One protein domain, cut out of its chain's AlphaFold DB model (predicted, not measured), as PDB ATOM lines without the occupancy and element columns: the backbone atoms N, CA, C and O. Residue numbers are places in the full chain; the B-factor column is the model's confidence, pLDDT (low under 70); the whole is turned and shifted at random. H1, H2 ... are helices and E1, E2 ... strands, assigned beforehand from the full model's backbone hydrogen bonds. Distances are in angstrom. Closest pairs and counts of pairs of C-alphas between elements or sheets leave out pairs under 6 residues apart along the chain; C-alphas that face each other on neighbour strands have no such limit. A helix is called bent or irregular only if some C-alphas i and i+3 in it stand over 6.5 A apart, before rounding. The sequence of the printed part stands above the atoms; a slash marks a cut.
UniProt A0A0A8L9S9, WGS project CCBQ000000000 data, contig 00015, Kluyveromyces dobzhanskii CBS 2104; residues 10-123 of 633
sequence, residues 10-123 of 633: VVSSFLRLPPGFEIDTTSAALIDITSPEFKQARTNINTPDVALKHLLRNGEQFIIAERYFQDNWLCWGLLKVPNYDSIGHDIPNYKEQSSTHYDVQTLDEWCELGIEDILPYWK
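AT A GLANCE: This is residues 10 to 123 of the 633 residues of an uncharacterized protein of Kluyveromyces dobzhanskii CBS 2104 (UniProt A0A0A8L9S9). What does the domain look like? A strongly twisted sheet of five strands, E1 to E5, makes the body; the short helix H1 packs on it near E1 and E3, and a long link, residues 81 to 106, swings wide past the E1 edge to two short helices, H2 and H3, beyond the far end of E4. What is it built of? The 114 printed residues run E1 E2 H1 E3 E4 E5 H2 H3, of mixed class, with under half of the residues in named elements; the sheet's order is E1 - E3 - E4 - E5 - E2, all antiparallel. How large is it? It is compact, with a radius of gyration of the C-alphas of 14.4 A and spans of 41 by 30 by 27 A.

IN THESE COORDINATES: Where are the strands? E1, residues 10 to 14, begins at C-alpha 10 (259.163, 304.742, 358.305), and E2 is residues 29 to 32. E3, residues 53 to 58, is 16.6 A long; E4, residues 61 to 69, 24.2 A; E5, residues 72 to 80, 24.4 A. Where are the helices? H1 is residues 36 to 42, 9.6 A, H2 residues 107 to 112, 8.7 A, and H3 residues 115 to 122, 10.8 A, ending at C-alpha 122 (236.853, 297.139, 354.466).

HOW THE PARTS SIT: How do the strands pair? E1 and E3 are antiparallel at 162 degrees, with N 11 and O 55 at 2.8 A. E3, E4 and E5 are a meander, each strand the antiparallel neighbour of the one before, and form two hairpins; N 56 and O 63 are 2.8 A apart, N 66 and O 74 2.9 A. E5 and the edge strand E2 are antiparallel at 133 degrees, with N 31 and O 73 at 2.8 A. Where are the helices? H1 is on the sheet at a height of 7.2 A, over none of its strands, but only just, with 2 C-alphas falling on E3; the closest C-alphas of E1 and H1 are those of Val 10 and Ala 41, 5.3 A. H2 only grazes the sheet with residues 107 to 110; H3 is not on it, and is apart from H2. Are the helix backbones even? In H2 every O i to N i+4 pair is within hydrogen-bond range; H1 has 1 of 3, with 2 of 4 O i to N i+3 pairs, and H3 1 of 4, with 3 of 5. H1 is irregular, C-alphas 37 and 40 being 7.8 A apart, and H3 only just, C-alphas 117 and 120 being 6.6 A apart.

THE WHOLE: How far does it reach? The two C-alphas farthest apart, those of Asp 85 and Glu 112, are 42.6 A apart. Which links are long? Those from E1 to E2 and from E5 to H2 are long, and the printed part has no cut. Where is confidence low? The pLDDT is under 70 at residue 46, residues 84 to 86 and residues 88 to 100, against a mean of 84.1 for the printed part.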
ATOM      1  N   VAL A  10     260.281 304.424 359.208       92.38
ATOM      2  CA  VAL A  10     259.163 304.742 358.305       92.38
ATOM      3  C   VAL A  10     259.637 305.726 357.249       92.38
ATOM      4  O   VAL A  10     260.134 306.800 357.581       92.38
ATOM      5  N   VAL A  11     259.471 305.352 355.985       91.06
ATOM      6  CA  VAL A  11     259.768 306.196 354.825       91.06
ATOM      7  C   VAL A  11     258.533 306.993 354.427       91.06
ATOM      8  O   VAL A  11     258.591 308.207 354.272       91.06
ATOM      9  N   SER A  12     257.407 306.304 354.246       89.62
ATOM     10  CA  SER A  12     256.147 306.909 353.820       89.62
ATOM     11  C   SER A  12     254.974 306.027 354.234       89.62
ATOM     12  O   SER A  12     255.152 304.839 354.503       89.62
ATOM     13  N   SER A  13     253.781 306.609 354.271       88.88
ATOM     14  CA  SER A  13     252.535 305.900 354.568       88.88
ATOM     15  C   SER A  13     251.511 306.226 353.490       88.88
ATOM     16  O   SER A  13     251.467 307.356 353.002       88.88
ATOM     17  N   PHE A  14     250.719 305.237 353.099       86.75
ATOM     18  CA  PHE A  14     249.789 305.339 351.982       86.75
ATOM     19  C   PHE A  14     248.495 304.593 352.286       86.75
ATOM     20  O   PHE A  14     248.500 303.508 352.864       86.75
ATOM     21  N   LEU A  15     247.381 305.160 351.827       84.62
ATOM     22  CA  LEU A  15     246.094 304.463 351.796       84.62
ATOM     23  C   LEU A  15     246.057 303.451 350.640       84.62
ATOM     24  O   LEU A  15     245.519 302.352 350.749       84.62
ATOM     25  N   ARG A  16     246.661 303.830 349.507       83.75
ATOM     26  CA  ARG A  16     246.773 303.009 348.306       83.75
ATOM     27  C   ARG A  16     248.225 302.953 347.864       83.75
ATOM     28  O   ARG A  16     248.860 303.985 347.692       83.75
ATOM     29  N   LEU A  17     248.719 301.742 347.639       84.19
ATOM     30  CA  LEU A  17     250.056 301.522 347.099       84.19
ATOM     31  C   LEU A  17     250.230 302.273 345.770       84.19
ATOM     32  O   LEU A  17     249.429 302.051 344.852       84.19
ATOM     33  N   PRO A  18     251.246 303.146 345.651       83.12
ATOM     34  CA  PRO A  18     251.548 303.813 344.394       83.12
ATOM     35  C   PRO A  18     251.842 302.802 343.274       83.12
ATOM     36  O   PRO A  18     252.294 301.682 343.538       83.12
ATOM     37  N   PRO A  19     251.614 303.167 342.002       80.50
ATOM     38  CA  PRO A  19     251.969 302.300 340.888       80.50
ATOM     39  C   PRO A  19     253.486 302.058 340.855       80.50
ATOM     40  O   PRO A  19     254.272 302.992 340.985       80.50
ATOM     41  N   GLY A  20     253.895 300.802 340.649       83.31
ATOM     42  CA  GLY A  20     255.304 300.416 340.490       83.31
ATOM     43  C   GLY A  20     255.936 299.681 341.675       83.31
ATOM     44  O   GLY A  20     257.067 299.222 341.541       83.31
ATOM     45  N   PHE A  21     255.225 299.527 342.795       88.31
ATOM     46  CA  PHE A  21     255.614 298.582 343.844       88.31
ATOM     47  C   PHE A  21     255.292 297.148 343.401       88.31
ATOM     48  O   PHE A  21     254.157 296.858 343.018       88.31
ATOM     49  N   GLU A  22     256.277 296.252 343.473       90.88
ATOM     50  CA  GLU A  22     256.083 294.810 343.273       90.88
ATOM     51  C   GLU A  22     256.299 294.109 344.617       90.88
ATOM     52  O   GLU A  22     257.408 294.106 345.156       90.88
ATOM     53  N   ILE A  23     255.214 293.571 345.176       92.88
ATOM     54  CA  ILE A  23     255.182 292.944 346.500       92.88
ATOM     55  C   ILE A  23     255.280 291.433 346.337       92.88
ATOM     56  O   ILE A  23     254.573 290.850 345.511       92.88
ATOM     57  N   ASP A  24     256.113 290.797 347.152       93.25
ATOM     58  CA  ASP A  24     256.101 289.352 347.289       93.25
ATOM     59  C   ASP A  24     254.940 288.922 348.195       93.25
ATOM     60  O   ASP A  24     254.974 289.054 349.416       93.25
ATOM     61  N   THR A  25     253.882 288.415 347.569       90.62
ATOM     62  CA  THR A  25     252.687 287.926 348.273       90.62
ATOM     63  C   THR A  25     252.894 286.562 348.929       90.62
ATOM     64  O   THR A  25     252.044 286.134 349.707       90.62
ATOM     65  N   THR A  26     254.005 285.875 348.642       92.00
ATOM     66  CA  THR A  26     254.282 284.527 349.161       92.00
ATOM     67  C   THR A  26     255.060 284.528 350.476       92.00
ATOM     68  O   THR A  26     255.055 283.519 351.176       92.00
ATOM     69  N   SER A  27     255.683 285.652 350.842       86.31
ATOM     70  CA  SER A  27     256.568 285.777 352.009       86.31
ATOM     71  C   SER A  27     256.021 286.691 353.111       86.31
ATOM     72  O   SER A  27     256.782 287.342 353.825       86.31
ATOM     73  N   ALA A  28     254.697 286.745 353.272       93.00
ATOM     74  CA  ALA A  28     254.079 287.516 354.348       93.00
ATOM     75  C   ALA A  28     254.511 286.978 355.722       93.00
ATOM     76  O   ALA A  28     254.298 285.802 356.027       93.00
ATOM     77  N   ALA A  29     255.093 287.837 356.556       93.88
ATOM     78  CA  ALA A  29     255.502 287.495 357.913       93.88
ATOM     79  C   ALA A  29     254.700 288.306 358.929       93.88
ATOM     80  O   ALA A  29     254.534 289.516 358.773       93.88
ATOM     81  N   LEU A  30     254.223 287.645 359.982       92.50
ATOM     82  CA  LEU A  30     253.622 288.326 361.121       92.50
ATOM     83  C   LEU A  30     254.737 288.840 362.033       92.50
ATOM     84  O   LEU A  30     255.599 288.065 362.450       92.50
ATOM     85  N   ILE A  31     254.720 290.133 362.335       92.19
ATOM     86  CA  ILE A  31     255.684 290.770 363.225       92.19
ATOM     87  C   ILE A  31     254.983 291.495 364.370       92.19
ATOM     88  O   ILE A  31     253.885 292.039 364.222       92.19
ATOM     89  N   ASP A  32     255.680 291.555 365.495       90.50
ATOM     90  CA  ASP A  32     255.321 292.402 366.620       90.50
ATOM     91  C   ASP A  32     256.073 293.736 366.501       90.50
ATOM     92  O   ASP A  32     257.303 293.793 366.629       90.50
ATOM     93  N   ILE A  33     255.341 294.827 366.258       89.06
ATOM     94  CA  ILE A  33     255.944 296.162 366.119       89.06
ATOM     95  C   ILE A  33     256.471 296.718 367.449       89.06
ATOM     96  O   ILE A  33     257.155 297.746 367.473       89.06
ATOM     97  N   THR A  34     256.152 296.067 368.571       88.81
ATOM     98  CA  THR A  34     256.694 296.408 369.888       88.81
ATOM     99  C   THR A  34     258.116 295.887 370.095       88.81
ATOM    100  O   THR A  34     258.807 296.366 370.999       88.81
ATOM    101  N   SER A  35     258.587 294.985 369.225       90.38
ATOM    102  CA  SER A  35     259.957 294.479 369.244       90.38
ATOM    103  C   SER A  35     260.997 295.607 369.062       90.38
ATOM    104  O   SER A  35     260.734 296.630 368.413       90.38
ATOM    105  N   PRO A  36     262.204 295.470 369.650       89.75
ATOM    106  CA  PRO A  36     263.185 296.560 369.721       89.75
ATOM    107  C   PRO A  36     263.669 297.047 368.346       89.75
ATOM    108  O   PRO A  36     264.032 298.217 368.198       89.75
ATOM    109  N   GLU A  37     263.620 296.192 367.327       91.62
ATOM    110  CA  GLU A  37     264.018 296.513 365.950       91.62
ATOM    111  C   GLU A  37     263.128 297.590 365.308       91.62
ATOM    112  O   GLU A  37     263.599 298.383 364.488       91.62
ATOM    113  N   PHE A  38     261.862 297.679 365.730       91.81
ATOM    114  CA  PHE A  38     260.867 298.614 365.201       91.81
ATOM    115  C   PHE A  38     260.629 299.823 366.101       91.81
ATOM    116  O   PHE A  38     259.750 300.637 365.817       91.81
ATOM    117  N   LYS A  39     261.432 300.011 367.156       90.81
ATOM    118  CA  LYS A  39     261.255 301.104 368.125       90.81
ATOM    119  C   LYS A  39     261.127 302.483 367.463       90.81
ATOM    120  O   LYS A  39     260.305 303.288 367.890       90.81
ATOM    121  N   GLN A  40     261.901 302.742 366.407       90.25
ATOM    122  CA  GLN A  40     261.845 303.998 365.649       90.25
ATOM    123  C   GLN A  40     260.664 304.071 364.671       90.25
ATOM    124  O   GLN A  40     260.129 305.150 364.426       90.25
ATOM    125  N   ALA A  41     260.243 302.944 364.100       89.81
ATOM    126  CA  ALA A  41     259.068 302.902 363.241       89.81
ATOM    127  C   ALA A  41     257.780 303.111 364.053       89.81
ATOM    128  O   ALA A  41     256.906 303.877 363.647       89.81
ATOM    129  N   ARG A  42     257.706 302.509 365.246       89.69
ATOM    130  CA  ARG A  42     256.560 302.572 366.158       89.69
ATOM    131  C   ARG A  42     256.182 303.999 366.548       89.69
ATOM    132  O   ARG A  42     254.999 304.314 366.592       89.69
ATOM    133  N   THR A  43     257.156 304.885 366.774       86.75
ATOM    134  CA  THR A  43     256.865 306.292 367.113       86.75
ATOM    135  C   THR A  43     256.142 307.037 365.990       86.75
ATOM    136  O   THR A  43     255.448 308.010 366.262       86.75
ATOM    137  N   ASN A  44     256.280 306.573 364.744       84.69
ATOM    138  CA  ASN A  44     255.692 307.199 363.561       84.69
ATOM    139  C   ASN A  44     254.404 306.500 363.081       84.69
ATOM    140  O   ASN A  44     253.631 307.116 362.356       84.69
ATOM    141  N   ILE A  45     254.166 305.243 363.480       85.12
ATOM    142  CA  ILE A  45     253.003 304.420 363.078       85.12
ATOM    143  C   ILE A  45     251.926 304.374 364.180       85.12
ATOM    144  O   ILE A  45     251.036 303.534 364.177       85.12
ATOM    145  N   ASN A  46     251.955 305.283 365.157       69.88
ATOM    146  CA  ASN A  46     251.077 305.203 366.333       69.88
ATOM    147  C   ASN A  46     249.567 305.413 366.046       69.88
ATOM    148  O   ASN A  46     248.774 305.538 366.975       69.88
ATOM    149  N   THR A  47     249.160 305.475 364.778       73.38
ATOM    150  CA  THR A  47     247.759 305.508 364.367       73.38
ATOM    151  C   THR A  47     247.166 304.092 364.411       73.38
ATOM    152  O   THR A  47     247.726 303.193 363.779       73.38
ATOM    153  N   PRO A  48     246.015 303.870 365.071       78.06
ATOM    154  CA  PRO A  48     245.316 302.580 365.089       78.06
ATOM    155  C   PRO A  48     244.677 302.196 363.742       78.06
ATOM    156  O   PRO A  48     243.956 301.205 363.664       78.06
ATOM    157  N   ASP A  49     244.926 302.980 362.695       82.75
ATOM    158  CA  ASP A  49     244.248 302.911 361.412       82.75
ATOM    159  C   ASP A  49     244.655 301.682 360.591       82.75
ATOM    160  O   ASP A  49     245.788 301.573 360.119       82.75
ATOM    161  N   VAL A  50     243.706 300.771 360.381       84.94
ATOM    162  CA  VAL A  50     243.915 299.528 359.623       84.94
ATOM    163  C   VAL A  50     244.001 299.743 358.111       84.94
ATOM    164  O   VAL A  50     244.462 298.858 357.394       84.94
ATOM    165  N   ALA A  51     243.558 300.896 357.599       84.81
ATOM    166  CA  ALA A  51     243.565 301.165 356.163       84.81
ATOM    167  C   ALA A  51     244.933 301.649 355.661       84.81
ATOM    168  O   ALA A  51     245.215 301.579 354.458       84.81
ATOM    169  N   LEU A  52     245.774 302.163 356.562       87.56
ATOM    170  CA  LEU A  52     247.096 302.668 356.225       87.56
ATOM    171  C   LEU A  52     248.107 301.530 356.102       87.56
ATOM    172  O   LEU A  52     248.202 300.627 356.929       87.56
ATOM    173  N   LYS A  53     248.911 301.625 355.048       92.00
ATOM    174  CA  LYS A  53     250.073 300.779 354.815       92.00
ATOM    175  C   LYS A  53     251.322 301.646 354.917       92.00
ATOM    176  O   LYS A  53     251.341 302.776 354.422       92.00
ATOM    177  N   HIS A  54     252.369 301.126 355.544       92.19
ATOM    178  CA  HIS A  54     253.594 301.874 355.820       92.19
ATOM    179  C   HIS A  54     254.783 301.236 355.108       92.19
ATOM    180  O   HIS A  54     255.023 300.039 355.235       92.19
ATOM    181  N   LEU A  55     255.560 302.035 354.380       93.19
ATOM    182  CA  LEU A  55     256.844 301.611 353.829       93.19
ATOM    183  C   LEU A  55     257.922 301.791 354.892       93.19
ATOM    184  O   LEU A  55     258.197 302.915 355.321       93.19
ATOM    185  N   LEU A  56     258.548 300.688 355.282       93.88
ATOM    186  CA  LEU A  56     259.655 300.659 356.224       93.88
ATOM    187  C   LEU A  56     260.964 300.369 355.497       93.88
ATOM    188  O   LEU A  56     260.998 299.627 354.513       93.88
ATOM    189  N   ARG A  57     262.053 300.942 356.009       92.56
ATOM    190  CA  ARG A  57     263.406 300.748 355.490       92.56
ATOM    191  C   ARG A  57     264.386 300.397 356.600       92.56
ATOM    192  O   ARG A  57     264.405 301.066 357.635       92.56
ATOM    193  N   ASN A  58     265.248 299.425 356.324       93.81
ATOM    194  CA  ASN A  58     266.414 299.089 357.131       93.81
ATOM    195  C   ASN A  58     267.624 298.864 356.210       93.81
ATOM    196  O   ASN A  58     267.689 297.883 355.472       93.81
ATOM    197  N   GLY A  59     268.559 299.818 356.179       90.56
ATOM    198  CA  GLY A  59     269.674 299.794 355.225       90.56
ATOM    199  C   GLY A  59     269.195 299.858 353.767       90.56
ATOM    200  O   GLY A  59     268.669 300.886 353.329       90.56
ATOM    201  N   GLU A  60     269.392 298.773 353.019       88.69
ATOM    202  CA  GLU A  60     268.936 298.606 351.626       88.69
ATOM    203  C   GLU A  60     267.623 297.820 351.510       88.69
ATOM    204  O   GLU A  60     267.030 297.758 350.435       88.69
ATOM    205  N   GLN A  61     267.149 297.237 352.611       91.75
ATOM    206  CA  GLN A  61     265.928 296.447 352.623       91.75
ATOM    207  C   GLN A  61     264.707 297.342 352.809       91.75
ATOM    208  O   GLN A  61     264.708 298.268 353.628       91.75
ATOM    209  N   PHE A  62     263.652 297.022 352.064       92.62
ATOM    210  CA  PHE A  62     262.359 297.678 352.153       92.62
ATOM    211  C   PHE A  62     261.267 296.641 352.362       92.62
ATOM    212  O   PHE A  62     261.246 295.607 351.693       92.62
ATOM    213  N   ILE A  63     260.345 296.955 353.261       94.75
ATOM    214  CA  ILE A  63     259.162 296.139 353.526       94.75
ATOM    215  C   ILE A  63     257.938 297.037 353.623       94.75
ATOM    216  O   ILE A  63     258.038 298.215 353.976       94.75
ATOM    217  N   ILE A  64     256.775 296.472 353.329       94.88
ATOM    218  CA  ILE A  64     255.495 297.123 353.603       94.88
ATOM    219  C   ILE A  64     254.918 296.501 354.862       94.88
ATOM    220  O   ILE A  64     254.759 295.288 354.917       94.88
ATOM    221  N   ALA A  65     254.597 297.328 355.848       94.62
ATOM    222  CA  ALA A  65     253.872 296.932 357.041       94.62
ATOM    223  C   ALA A  65     252.393 297.317 356.902       94.62
ATOM    224  O   ALA A  65     252.065 298.470 356.607       94.62
ATOM    225  N   GLU A  66     251.512 296.350 357.124       93.44
ATOM    226  CA  GLU A  66     250.059 296.510 357.151       93.44
ATOM    227  C   GLU A  66     249.515 295.953 358.467       93.44
ATOM    228  O   GLU A  66     249.935 294.886 358.916       93.44
ATOM    229  N   ARG A  67     248.613 296.689 359.118       90.88
ATOM    230  CA  ARG A  67     248.072 296.278 360.414       90.88
ATOM    231  C   ARG A  67     247.170 295.062 360.218       90.88
ATOM    232  O   ARG A  67     246.236 295.110 359.422       90.88
ATOM    233  N   TYR A  68     247.448 293.986 360.951       88.94
ATOM    234  CA  TYR A  68     246.691 292.740 360.836       88.94
ATOM    235  C   TYR A  68     245.615 292.643 361.911       88.94
ATOM    236  O   TYR A  68     244.440 292.626 361.579       88.94
ATOM    237  N   PHE A  69     246.005 292.681 363.186       86.94
ATOM    238  CA  PHE A  69     245.102 292.841 364.329       86.94
ATOM    239  C   PHE A  69     245.886 293.449 365.495       86.94
ATOM    240  O   PHE A  69     247.054 293.117 365.696       86.94
ATOM    241  N   GLN A  70     245.258 294.344 366.261       85.06
ATOM    242  CA  GLN A  70     245.908 295.069 367.362       85.06
ATOM    243  C   GLN A  70     247.311 295.611 366.996       85.06
ATOM    244  O   GLN A  70     247.441 296.397 366.057       85.06
ATOM    245  N   ASP A  71     248.343 295.188 367.734       84.69
ATOM    246  CA  ASP A  71     249.749 295.561 367.564       84.69
ATOM    247  C   ASP A  71     250.539 294.560 366.702       84.69
ATOM    248  O   ASP A  71     251.751 294.713 366.543       84.69
ATOM    249  N   ASN A  72     249.870 293.566 366.112       89.00
ATOM    250  CA  ASN A  72     250.472 292.630 365.171       89.00
ATOM    251  C   ASN A  72     250.327 293.140 363.736       89.00
ATOM    252  O   ASN A  72     249.247 293.546 363.283       89.00
ATOM    253  N   TRP A  73     251.432 293.093 363.000       92.62
ATOM    254  CA  TRP A  73     251.537 293.632 361.649       92.62
ATOM    255  C   TRP A  73     251.950 292.540 360.679       92.62
ATOM    256  O   TRP A  73     252.813 291.720 360.978       92.62
ATOM    257  N   LEU A  74     251.354 292.553 359.493       94.19
ATOM    258  CA  LEU A  74     251.850 291.793 358.361       94.19
ATOM    259  C   LEU A  74     252.925 292.605 357.655       94.19
ATOM    260  O   LEU A  74     252.700 293.746 357.245       94.19
ATOM    261  N   CYS A  75     254.086 291.990 357.491       95.19
ATOM    262  CA  CYS A  75     255.170 292.523 356.699       95.19
ATOM    263  C   CYS A  75     255.301 291.780 355.383       95.19
ATOM    264  O   CYS A  75     255.388 290.554 355.341       95.19
ATOM    265  N   TRP A  76     255.362 292.564 354.317       95.69
ATOM    266  CA  TRP A  76     255.500 292.085 352.958       95.69
ATOM    267  C   TRP A  76     256.858 292.495 352.400       95.69
ATOM    268  O   TRP A  76     257.216 293.680 352.426       95.69
ATOM    269  N   GLY A  77     257.602 291.523 351.873       93.50
ATOM    270  CA  GLY A  77     258.843 291.781 351.151       93.50
ATOM    271  C   GLY A  77     258.580 292.519 349.839       93.50
ATOM    272  O   GLY A  77     257.594 292.259 349.145       93.50
ATOM    273  N   LEU A  78     259.466 293.447 349.482       91.50
ATOM    274  CA  LEU A  78     259.418 294.135 348.194       91.50
ATOM    275  C   LEU A  78     260.421 293.529 347.217       91.50
ATOM    276  O   LEU A  78     261.621 293.513 347.479       91.50
ATOM    277  N   LEU A  79     259.927 293.085 346.059       91.25
ATOM    278  CA  LEU A  79     260.755 292.620 344.942       91.25
ATOM    279  C   LEU A  79     261.378 293.800 344.190       91.25
ATOM    280  O   LEU A  79     262.481 293.702 343.656       91.25
ATOM    281  N   LYS A  80     260.660 294.928 344.150       86.88
ATOM    282  CA  LYS A  80     261.079 296.135 343.445       86.88
ATOM    283  C   LYS A  80     260.537 297.380 344.127       86.88
ATOM    284  O   LYS A  80     259.335 297.497 344.369       86.88
ATOM    285  N   VAL A  81     261.435 298.329 344.381       78.50
ATOM    286  CA  VAL A  81     261.102 299.645 344.931       78.50
ATOM    287  C   VAL A  81     261.199 300.678 343.804       78.50
ATOM    288  O   VAL A  81     262.231 300.734 343.129       78.50
ATOM    289  N   PRO A  82     260.150 301.478 343.546       77.00
ATOM    290  CA  PRO A  82     260.241 302.585 342.602       77.00
ATOM    291  C   PRO A  82     261.261 303.633 343.069       77.00
ATOM    292  O   PRO A  82     261.602 303.710 344.248       77.00
ATOM    293  N   ASN A  83     261.770 304.431 342.126       78.88
ATOM    294  CA  ASN A  83     262.842 305.392 342.386       78.88
ATOM    295  C   ASN A  83     262.477 306.316 343.564       78.88
ATOM    296  O   ASN A  83     261.394 306.907 343.565       78.88
ATOM    297  N   TYR A  84     263.357 306.420 344.564       65.50
ATOM    298  CA  TYR A  84     263.042 306.987 345.885       65.50
ATOM    299  C   TYR A  84     262.525 308.432 345.806       65.50
ATOM    300  O   TYR A  84     261.593 308.794 346.517       65.50
ATOM    301  N   ASP A  85     263.047 309.212 344.856       67.56
ATOM    302  CA  ASP A  85     262.664 310.611 344.612       67.56
ATOM    303  C   ASP A  85     261.215 310.775 344.121       67.56
ATOM    304  O   ASP A  85     260.665 311.875 344.133       67.56
ATOM    305  N   SER A  86     260.582 309.685 343.677       64.00
ATOM    306  CA  SER A  86     259.201 309.668 343.178       64.00
ATOM    307  C   SER A  86     258.180 309.134 344.182       64.00
ATOM    308  O   SER A  86     256.980 309.158 343.898       64.00
ATOM    309  N   ILE A  87     258.626 308.657 345.351       70.25
ATOM    310  CA  ILE A  87     257.733 308.168 346.401       70.25
ATOM    311  C   ILE A  87     257.104 309.389 347.075       70.25
ATOM    312  O   ILE A  87     257.601 309.913 348.069       70.25
ATOM    313  N   GLY A  88     256.011 309.877 346.488       59.75
ATOM    314  CA  GLY A  88     255.221 310.955 347.063       59.75
ATOM    315  C   GLY A  88     254.725 310.585 348.463       59.75
ATOM    316  O   GLY A  88     254.360 309.439 348.738       59.75
ATOM    317  N   HIS A  89     254.709 311.566 349.362       57.56
ATOM    318  CA  HIS A  89     253.997 311.443 350.627       57.56
ATOM    319  C   HIS A  89     252.514 311.675 350.362       57.56
ATOM    320  O   HIS A  89     252.095 312.805 350.114       57.56
ATOM    321  N   ASP A  90     251.716 310.617 350.427       58.00
ATOM    322  CA  ASP A  90     250.274 310.693 350.195       58.00
ATOM    323  C   ASP A  90     249.545 311.106 351.487       58.00
ATOM    324  O   ASP A  90     248.624 310.440 351.945       58.00
ATOM    325  N   ILE A  91     250.010 312.179 352.146       58.78
ATOM    326  CA  ILE A  91     249.360 312.722 353.351       58.78
ATOM    327  C   ILE A  91     249.420 314.263 353.477       58.78
ATOM    328  O   ILE A  91     249.631 314.784 354.572       58.78
ATOM    329  N   PRO A  92     249.161 315.078 352.441       48.19
ATOM    330  CA  PRO A  92     248.550 316.368 352.696       48.19
ATOM    331  C   PRO A  92     247.035 316.122 352.796       48.19
ATOM    332  O   PRO A  92     246.359 316.057 351.773       48.19
ATOM    333  N   ASN A  93     246.503 315.983 354.019       52.22
ATOM    334  CA  ASN A  93     245.061 315.940 354.375       52.22
ATOM    335  C   ASN A  93     244.400 314.578 354.679       52.22
ATOM    336  O   ASN A  93     243.166 314.488 354.626       52.22
ATOM    337  N   TYR A  94     245.139 313.533 355.069       64.88
ATOM    338  CA  TYR A  94     244.475 312.369 355.669       64.88
ATOM    339  C   TYR A  94     243.842 312.766 357.012       64.88
ATOM    340  O   TYR A  94     244.532 313.221 357.920       64.88
ATOM    341  N   LYS A  95     242.520 312.620 357.126       63.84
ATOM    342  CA  LYS A  95     241.814 312.693 358.409       63.84
ATOM    343  C   LYS A  95     241.585 311.270 358.887       63.84
ATOM    344  O   LYS A  95     240.907 310.522 358.177       63.84
ATOM    345  N   GLU A  96     242.147 310.963 360.051       62.78
ATOM    346  CA  GLU A  96     241.956 309.716 360.790       62.78
ATOM    347  C   GLU A  96     240.469 309.351 360.839       62.78
ATOM    348  O   GLU A  96     239.600 310.211 361.031       62.78
ATOM    349  N   GLN A  97     240.169 308.090 360.547       64.19
ATOM    350  CA  GLN A  97     238.805 307.608 360.385       64.19
ATOM    351  C   GLN A  97     238.401 306.852 361.645       64.19
ATOM    352  O   GLN A  97     239.092 305.948 362.085       64.19
ATOM    353  N   SER A  98     237.251 307.184 362.226       55.78
ATOM    354  CA  SER A  98     236.778 306.543 363.461       55.78
ATOM    355  C   SER A  98     236.320 305.088 363.275       55.78
ATOM    356  O   SER A  98     235.949 304.450 364.250       55.78
ATOM    357  N   SER A  99     236.285 304.574 362.039       58.25
ATOM    358  CA  SER A  99     235.792 303.231 361.695       58.25
ATOM    359  C   SER A  99     236.891 302.258 361.255       58.25
ATOM    360  O   SER A  99     236.575 301.237 360.652       58.25
ATOM    361  N   THR A 100     238.167 302.585 361.468       65.12
ATOM    362  CA  THR A 100     239.310 301.802 360.967       65.12
ATOM    363  C   THR A 100     240.083 301.108 362.086       65.12
ATOM    364  O   THR A 100     241.297 300.975 362.006       65.12
ATOM    365  N   HIS A 101     239.394 300.654 363.130       76.44
ATOM    366  CA  HIS A 101     239.969 299.839 364.200       76.44
ATOM    367  C   HIS A 101     239.310 298.456 364.194       76.44
ATOM    368  O   HIS A 101     238.095 298.355 364.027       76.44
ATOM    369  N   TYR A 102     240.104 297.401 364.373       83.00
ATOM    370  CA  TYR A 102     239.579 296.057 364.607       83.00
ATOM    371  C   TYR A 102     239.179 295.921 366.072       83.00
ATOM    372  O   TYR A 102     240.036 296.008 366.941       83.00
ATOM    373  N   ASP A 103     237.905 295.655 366.351       81.88
ATOM    374  CA  ASP A 103     237.399 295.535 367.731       81.88
ATOM    375  C   ASP A 103     237.833 294.239 368.443       81.88
ATOM    376  O   ASP A 103     237.516 294.025 369.613       81.88
ATOM    377  N   VAL A 104     238.576 293.390 367.738       85.38
ATOM    378  CA  VAL A 104     239.060 292.087 368.187       85.38
ATOM    379  C   VAL A 104     240.274 292.239 369.098       85.38
ATOM    380  O   VAL A 104     241.228 292.948 368.757       85.38
ATOM    381  N   GLN A 105     240.259 291.561 370.250       84.44
ATOM    382  CA  GLN A 105     241.294 291.727 371.270       84.44
ATOM    383  C   GLN A 105     242.335 290.611 371.314       84.44
ATOM    384  O   GLN A 105     243.390 290.787 371.924       84.44
ATOM    385  N   THR A 106     242.068 289.462 370.702       87.44
ATOM    386  CA  THR A 106     242.993 288.326 370.741       87.44
ATOM    387  C   THR A 106     243.194 287.710 369.361       87.44
ATOM    388  O   THR A 106     242.370 287.866 368.462       87.44
ATOM    389  N   LEU A 107     244.325 287.019 369.178       85.50
ATOM    390  CA  LEU A 107     244.606 286.294 367.935       85.50
ATOM    391  C   LEU A 107     243.591 285.166 367.709       85.50
ATOM    392  O   LEU A 107     243.183 284.943 366.575       85.50
ATOM    393  N   ASP A 108     243.173 284.488 368.778       89.75
ATOM    394  CA  ASP A 108     242.213 283.386 368.693       89.75
ATOM    395  C   ASP A 108     240.855 283.892 368.189       89.75
ATOM    396  O   ASP A 108     240.337 283.360 367.210       89.75
ATOM    397  N   GLU A 109     240.344 284.995 368.753       90.88
ATOM    398  CA  GLU A 109     239.130 285.661 368.253       90.88
ATOM    399  C   GLU A 109     239.269 286.067 366.780       90.88
ATOM    400  O   GLU A 109     238.329 285.926 366.003       90.88
ATOM    401  N   TRP A 110     240.448 286.555 366.379       89.12
ATOM    402  CA  TRP A 110     240.710 286.952 364.997       89.12
ATOM    403  C   TRP A 110     240.693 285.758 364.036       89.12
ATOM    404  O   TRP A 110     240.152 285.855 362.936       89.12
ATOM    405  N   CYS A 111     241.265 284.625 364.446       90.00
ATOM    406  CA  CYS A 111     241.272 283.389 363.667       90.00
ATOM    407  C   CYS A 111     239.890 282.726 363.570       90.00
ATOM    408  O   CYS A 111     239.649 281.981 362.620       90.00
ATOM    409  N   GLU A 112     238.997 282.987 364.526       93.75
ATOM    410  CA  GLU A 112     237.611 282.513 364.502       93.75
ATOM    411  C   GLU A 112     236.710 283.323 363.556       93.75
ATOM    412  O   GLU A 112     235.665 282.816 363.137       93.75
ATOM    413  N   LEU A 113     237.104 284.546 363.177       91.38
ATOM    414  CA  LEU A 113     236.326 285.366 362.250       91.38
ATOM    415  C   LEU A 113     236.290 284.757 360.845       91.38
ATOM    416  O   LEU A 113     237.318 284.483 360.217       91.38
ATOM    417  N   GLY A 114     235.083 284.634 360.298       91.62
ATOM    418  CA  GLY A 114     234.906 284.366 358.881       91.62
ATOM    419  C   GLY A 114     235.304 285.582 358.047       91.62
ATOM    420  O   GLY A 114     235.260 286.724 358.500       91.62
ATOM    421  N   ILE A 115     235.621 285.362 356.767       88.44
ATOM    422  CA  ILE A 115     235.898 286.465 355.826       88.44
ATOM    423  C   ILE A 115     234.737 287.474 355.818       88.44
ATOM    424  O   ILE A 115     234.971 288.677 355.739       88.44
ATOM    425  N   GLU A 116     233.495 286.994 355.935       91.69
ATOM    426  CA  GLU A 116     232.284 287.821 355.965       91.69
ATOM    427  C   GLU A 116     232.254 288.804 357.143       91.69
ATOM    428  O   GLU A 116     231.808 289.940 356.968       91.69
ATOM    429  N   ASP A 117     232.793 288.407 358.298       89.19
ATOM    430  CA  ASP A 117     232.860 289.225 359.513       89.19
ATOM    431  C   ASP A 117     233.942 290.309 359.421       89.19
ATOM    432  O   ASP A 117     233.863 291.333 360.101       89.19
ATOM    433  N   ILE A 118     234.925 290.121 358.533       86.56
ATOM    434  CA  ILE A 118     236.016 291.074 358.291       86.56
ATOM    435  C   ILE A 118     235.597 292.157 357.278       86.56
ATOM    436  O   ILE A 118     236.028 293.310 357.366       86.56
ATOM    437  N   LEU A 119     234.696 291.839 356.338       85.44
ATOM    438  CA  LEU A 119     234.236 292.773 355.296       85.44
ATOM    439  C   LEU A 119     233.731 294.138 355.806       85.44
ATOM    440  O   LEU A 119     233.970 295.136 355.120       85.44
ATOM    441  N   PRO A 120     233.035 294.259 356.957       85.00
ATOM    442  CA  PRO A 120     232.640 295.546 357.519       85.00
ATOM    443  C   PRO A 120     233.798 296.528 357.718       85.00
ATOM    444  O   PRO A 120     233.593 297.717 357.470       85.00
ATOM    445  N   TYR A 121     234.988 296.043 358.084       80.44
ATOM    446  CA  TYR A 121     236.188 296.867 358.275       80.44
ATOM    447  C   TYR A 121     236.773 297.380 356.947       80.44
ATOM    448  O   TYR A 121     237.523 298.352 356.936       80.44
ATOM    449  N   TRP A 122     236.401 296.769 355.816       81.50
ATOM    450  CA  TRP A 122     236.853 297.139 354.466       81.50
ATOM    451  C   TRP A 122     235.767 297.805 353.617       81.50
ATOM    452  O   TRP A 122     235.927 297.958 352.403       81.50
ATOM    453  N   LYS A 123     234.637 298.193 354.218       78.00
ATOM    454  CA  LYS A 123     233.563 298.863 353.482       78.00
ATOM    455  C   LYS A 123     234.063 300.171 352.879       78.00
ATOM    456  O   LYS A 123     234.641 301.015 353.560       78.00
TER     457      LYS A 123